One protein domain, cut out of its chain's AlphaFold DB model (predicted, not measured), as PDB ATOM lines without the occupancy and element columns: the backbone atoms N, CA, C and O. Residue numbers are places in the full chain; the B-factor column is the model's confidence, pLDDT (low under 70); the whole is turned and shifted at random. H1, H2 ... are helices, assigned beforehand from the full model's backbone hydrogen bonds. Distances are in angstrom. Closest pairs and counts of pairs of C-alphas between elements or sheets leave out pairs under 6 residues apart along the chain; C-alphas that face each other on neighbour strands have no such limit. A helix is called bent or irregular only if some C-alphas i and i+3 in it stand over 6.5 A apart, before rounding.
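This is residues 2 to 46 of the 93 residues of the protein "Hypothetical protein" of Rotaria sordida (UniProt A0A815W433). A long helix, H2, is sharply kinked: its first part, residues 23 to 29, packs on the shorter helix H1, and beyond the kink residues 34 to 46 stick out as a free arm. A free tail, residues 2 to 9, leads into H1. The 45 printed residues hold two named helices, H1 then H2, and no named strand; the class is all helix. The whole is loose, radius of gyration of the C-alphas 12.5 A, spanning 31 by 29 by 18 A.

H2, residues 23 to 42, measures 25.9 A from first to last C-alpha, ending at (244.016, 257.666, 169.702). H1, residues 10 to 19, measures 14.3 A and begins at (259.120, 242.308, 171.788).

H2 has a kink of 75 degrees near residue 30 and is irregular, with C-alphas 28 and 31 7.7 A apart. H2 touches H1 with residues 23 to 29 alone; the closest C-alphas, of Ala 17 and Gln 25, are 5.5 A apart. Their lines stand at a steep tilt of 66 degrees, opposite ways. Every O i to N i+4 pair is within hydrogen-bond range in H1, and 11 of 16 in H2.

The C-alphas farthest apart, of Asp 24 and Val 46, are 32.6 A apart. The printed part has no cut, and the link from H1 to H2 is tight. The model's confidence is low, under 70, at residues 2 to 8.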
ATOM      1  N   LYS A   2     267.358 249.993 176.143       39.59
ATOM      2  CA  LYS A   2     267.668 249.323 174.867       39.59
ATOM      3  C   LYS A   2     267.965 247.860 175.178       39.59
ATOM      4  O   LYS A   2     268.944 247.585 175.863       39.59
ATOM      5  N   TRP A   3     267.100 246.963 174.723       47.34
ATOM      6  CA  TRP A   3     267.279 245.523 174.875       47.34
ATOM      7  C   TRP A   3     268.383 245.058 173.911       47.34
ATOM      8  O   TRP A   3     268.381 245.440 172.742       47.34
ATOM      9  N   LYS A   4     269.357 244.295 174.417       53.38
ATOM     10  CA  LYS A   4     270.349 243.538 173.637       53.38
ATOM     11  C   LYS A   4     270.317 242.092 174.154       53.38
ATOM     12  O   LYS A   4     270.316 241.951 175.377       53.38
ATOM     13  N   PRO A   5     270.333 241.059 173.286       55.69
ATOM     14  CA  PRO A   5     270.498 241.090 171.825       55.69
ATOM     15  C   PRO A   5     269.225 241.526 171.073       55.69
ATOM     16  O   PRO A   5     268.121 241.424 171.602       55.69
ATOM     17  N   ASN A   6     269.381 242.031 169.842       54.34
ATOM     18  CA  ASN A   6     268.274 242.538 169.010       54.34
ATOM     19  C   ASN A   6     267.197 241.476 168.728       54.34
ATOM     20  O   ASN A   6     266.029 241.831 168.579       54.34
ATOM     21  N   ASP A   7     267.589 240.202 168.725       57.84
ATOM     22  CA  ASP A   7     266.779 239.022 168.392       57.84
ATOM     23  C   ASP A   7     265.702 238.716 169.449       57.84
ATOM     24  O   ASP A   7     264.821 237.887 169.237       57.84
ATOM     25  N   GLN A   8     265.754 239.414 170.588       65.88
ATOM     26  CA  GLN A   8     264.864 239.239 171.739       65.88
ATOM     27  C   GLN A   8     263.922 240.433 171.955       65.88
ATOM     28  O   GLN A   8     263.301 240.566 173.010       65.88
ATOM     29  N   SER A   9     263.827 241.357 170.994       81.88
ATOM     30  CA  SER A   9     262.896 242.480 171.125       81.88
ATOM     31  C   SER A   9     261.441 242.017 170.996       81.88
ATOM     32  O   SER A   9     261.103 241.169 170.169       81.88
ATOM     33  N   LEU A  10     260.552 242.627 171.786       88.12
ATOM     34  CA  LEU A  10     259.120 242.308 171.788       88.12
ATOM     35  C   LEU A  10     258.501 242.381 170.383       88.12
ATOM     36  O   LEU A  10     257.668 241.546 170.041       88.12
ATOM     37  N   SER A  11     258.931 243.342 169.559       87.44
ATOM     38  CA  SER A  11     258.445 243.496 168.185       87.44
ATOM     39  C   SER A  11     258.766 242.290 167.302       87.44
ATOM     40  O   SER A  11     257.969 241.970 166.427       87.44
ATOM     41  N   ILE A  12     259.891 241.601 167.521       88.56
ATOM     42  CA  ILE A  12     260.227 240.382 166.773       88.56
ATOM     43  C   ILE A  12     259.279 239.254 167.167       88.56
ATOM     44  O   ILE A  12     258.657 238.656 166.293       88.56
ATOM     45  N   HIS A  13     259.133 238.988 168.467       91.81
ATOM     46  CA  HIS A  13     258.333 237.859 168.948       91.81
ATOM     47  C   HIS A  13     256.844 238.036 168.649       91.81
ATOM     48  O   HIS A  13     256.204 237.112 168.154       91.81
ATOM     49  N   ILE A  14     256.300 239.240 168.854       93.56
ATOM     50  CA  ILE A  14     254.890 239.490 168.554       93.56
ATOM     51  C   ILE A  14     254.606 239.414 167.053       93.56
ATOM     52  O   ILE A  14     253.597 238.846 166.655       93.56
ATOM     53  N   ASN A  15     255.505 239.923 166.203       93.19
ATOM     54  CA  ASN A  15     255.326 239.831 164.757       93.19
ATOM     55  C   ASN A  15     255.517 238.401 164.243       93.19
ATOM     56  O   ASN A  15     254.928 238.059 163.223       93.19
ATOM     57  N   ALA A  16     256.329 237.574 164.904       92.50
ATOM     58  CA  ALA A  16     256.382 236.144 164.618       92.50
ATOM     59  C   ALA A  16     255.028 235.494 164.944       92.50
ATOM     60  O   ALA A  16     254.397 234.951 164.045       92.50
ATOM     61  N   ALA A  17     254.513 235.683 166.162       94.69
ATOM     62  CA  ALA A  17     253.213 235.147 166.573       94.69
ATOM     63  C   ALA A  17     252.042 235.638 165.699       94.69
ATOM     64  O   ALA A  17     251.105 234.890 165.442       94.69
ATOM     65  N   LEU A  18     252.089 236.879 165.202       94.69
ATOM     66  CA  LEU A  18     251.074 237.417 164.289       94.69
ATOM     67  C   LEU A  18     251.074 236.728 162.915       94.69
ATOM     68  O   LEU A  18     250.021 236.631 162.285       94.69
ATOM     69  N   ARG A  19     252.236 236.253 162.446       92.56
ATOM     70  CA  ARG A  19     252.379 235.553 161.158       92.56
ATOM     71  C   ARG A  19     252.017 234.071 161.237       92.56
ATOM     72  O   ARG A  19     251.718 233.493 160.199       92.56
ATOM     73  N   GLU A  20     252.013 233.484 162.430       93.94
ATOM     74  CA  GLU A  20     251.620 232.089 162.640       93.94
ATOM     75  C   GLU A  20     250.123 231.878 162.399       93.94
ATOM     76  O   GLU A  20     249.285 232.658 162.857       93.94
ATOM     77  N   GLU A  21     249.767 230.782 161.729       93.25
ATOM     78  CA  GLU A  21     248.365 230.399 161.526       93.25
ATOM     79  C   GLU A  21     247.678 230.052 162.852       93.25
ATOM     80  O   GLU A  21     246.510 230.390 163.063       93.25
ATOM     81  N   ASN A  22     248.421 229.428 163.774       95.19
ATOM     82  CA  ASN A  22     247.925 229.094 165.100       95.19
ATOM     83  C   ASN A  22     247.746 230.361 165.953       95.19
ATOM     84  O   ASN A  22     248.701 230.910 166.507       95.19
ATOM     85  N   ARG A  23     246.492 230.794 166.112       93.44
ATOM     86  CA  ARG A  23     246.138 232.015 166.850       93.44
ATOM     87  C   ARG A  23     246.306 231.905 168.362       93.44
ATOM     88  O   ARG A  23     246.383 232.945 169.016       93.44
ATOM     89  N   ASP A  24     246.470 230.704 168.911       95.50
ATOM     90  CA  ASP A  24     246.753 230.529 170.339       95.50
ATOM     91  C   ASP A  24     248.109 231.140 170.725       95.50
ATOM     92  O   ASP A  24     248.291 231.601 171.854       95.50
ATOM     93  N   GLN A  25     249.030 231.268 169.760       93.81
ATOM     94  CA  GLN A  25     250.317 231.948 169.943       93.81
ATOM     95  C   GLN A  25     250.167 233.440 170.290       93.81
ATOM     96  O   GLN A  25     251.099 234.054 170.810       93.81
ATOM     97  N   LEU A  26     248.997 234.042 170.042       94.38
ATOM     98  CA  LEU A  26     248.715 235.442 170.371       94.38
ATOM     99  C   LEU A  26     248.157 235.643 171.782       94.38
ATOM    100  O   LEU A  26     248.176 236.774 172.276       94.38
ATOM    101  N   ILE A  27     247.697 234.581 172.453       95.75
ATOM    102  CA  ILE A  27     247.107 234.660 173.800       95.75
ATOM    103  C   ILE A  27     248.039 235.380 174.793       95.75
ATOM    104  O   ILE A  27     247.562 236.308 175.464       95.75
ATOM    105  N   PRO A  28     249.358 235.079 174.852       95.50
ATOM    106  CA  PRO A  28     250.282 235.762 175.763       95.50
ATOM    107  C   PRO A  28     250.400 237.271 175.509       95.50
ATOM    108  O   PRO A  28     250.726 238.035 176.416       95.50
ATOM    109  N   TYR A  29     250.115 237.721 174.284       95.44
ATOM    110  CA  TYR A  29     250.249 239.115 173.866       95.44
ATOM    111  C   TYR A  29     248.931 239.895 173.923       95.44
ATOM    112  O   TYR A  29     248.936 241.093 173.651       95.44
ATOM    113  N   SER A  30     247.809 239.272 174.295       94.69
ATOM    114  CA  SER A  30     246.461 239.868 174.256       94.69
ATOM    115  C   SER A  30     246.354 241.233 174.956       94.69
ATOM    116  O   SER A  30     245.873 242.201 174.362       94.69
ATOM    117  N   CYS A  31     246.861 241.354 176.187       96.88
ATOM    118  CA  CYS A  31     246.874 242.617 176.931       96.88
ATOM    119  C   CYS A  31     247.723 243.692 176.240       96.88
ATOM    120  O   CYS A  31     247.314 244.852 176.156       96.88
ATOM    121  N   TYR A  32     248.887 243.308 175.714       95.56
ATOM    122  CA  TYR A  32     249.776 244.224 175.007       95.56
ATOM    123  C   TYR A  32     249.176 244.678 173.671       95.56
ATOM    124  O   TYR A  32     249.170 245.870 173.374       95.56
ATOM    125  N   LEU A  33     248.599 243.755 172.895       95.94
ATOM    126  CA  LEU A  33     247.890 244.057 171.652       95.94
ATOM    127  C   LEU A  33     246.735 245.021 171.908       95.94
ATOM    128  O   LEU A  33     246.612 246.027 171.212       95.94
ATOM    129  N   LYS A  34     245.933 244.773 172.949       97.19
ATOM    130  CA  LYS A  34     244.859 245.684 173.350       97.19
ATOM    131  C   LYS A  34     245.401 247.079 173.655       97.19
ATOM    132  O   LYS A  34     244.837 248.057 173.166       97.19
ATOM    133  N   LEU A  35     246.483 247.178 174.427       97.25
ATOM    134  CA  LEU A  35     247.112 248.454 174.770       97.25
ATOM    135  C   LEU A  35     247.592 249.201 173.518       97.25
ATOM    136  O   LEU A  35     247.196 250.346 173.303       97.25
ATOM    137  N   VAL A  36     248.400 248.553 172.677       95.75
ATOM    138  CA  VAL A  36     249.002 249.176 171.490       95.75
ATOM    139  C   VAL A  36     247.942 249.586 170.475       95.75
ATOM    140  O   VAL A  36     247.956 250.724 170.019       95.75
ATOM    141  N   LEU A  37     246.984 248.714 170.157       96.06
ATOM    142  CA  LEU A  37     245.919 249.036 169.203       96.06
ATOM    143  C   LEU A  37     245.021 250.170 169.718       96.06
ATOM    144  O   LEU A  37     244.612 251.041 168.950       96.06
ATOM    145  N   THR A  38     244.758 250.210 171.028       98.00
ATOM    146  CA  THR A  38     243.994 251.305 171.646       98.00
ATOM    147  C   THR A  38     244.766 252.623 171.616       98.00
ATOM    148  O   THR A  38     244.162 253.674 171.397       98.00
ATOM    149  N   ALA A  39     246.084 252.589 171.820       97.19
ATOM    150  CA  ALA A  39     246.939 253.766 171.710       97.19
ATOM    151  C   ALA A  39     247.009 254.269 170.260       97.19
ATOM    152  O   ALA A  39     246.791 255.452 170.022       97.19
ATOM    153  N   LEU A  40     247.211 253.376 169.285       95.44
ATOM    154  CA  LEU A  40     247.246 253.721 167.859       95.44
ATOM    155  C   LEU A  40     245.946 254.383 167.393       95.44
ATOM    156  O   LEU A  40     245.997 255.363 166.660       95.44
ATOM    157  N   ARG A  41     244.786 253.908 167.866       96.44
ATOM    158  CA  ARG A  41     243.483 254.514 167.545       96.44
ATOM    159  C   ARG A  41     243.330 255.949 168.070       96.44
ATOM    160  O   ARG A  41     242.527 256.700 167.532       96.44
ATOM    161  N   GLN A  42     244.050 256.315 169.129       97.44
ATOM    162  CA  GLN A  42     244.016 257.666 169.702       97.44
ATOM    163  C   GLN A  42     244.992 258.629 169.018       97.44
ATOM    164  O   GLN A  42     244.865 259.840 169.185       97.44
ATOM    165  N   LEU A  43     245.966 258.117 168.261       96.50
ATOM    166  CA  LEU A  43     246.920 258.956 167.547       96.50
ATOM    167  C   LEU A  43     246.296 259.527 166.262       96.50
ATOM    168  O   LEU A  43     245.488 258.857 165.612       96.50
ATOM    169  N   PRO A  44     246.681 260.750 165.852       96.06
ATOM    170  CA  PRO A  44     246.236 261.314 164.586       96.06
ATOM    171  C   PRO A  44     246.637 260.426 163.407       96.06
ATOM    172  O   PRO A  44     247.791 260.016 163.280       96.06
ATOM    173  N   SER A  45     245.689 260.169 162.508       94.31
ATOM    174  CA  SER A  45     245.987 259.514 161.236       94.31
ATOM    175  C   SER A  45     246.662 260.498 160.288       94.31
ATOM    176  O   SER A  45     246.164 261.601 160.068       94.31
ATOM    177  N   VAL A  46     247.783 260.089 159.696       93.69
ATOM    178  CA  VAL A  46     248.568 260.918 158.778       93.69
ATOM    179  C   VAL A  46     248.728 260.180 157.451       93.69
ATOM    180  O   VAL A  46     249.129 259.020 157.427       93.69
TER     181      VAL A  46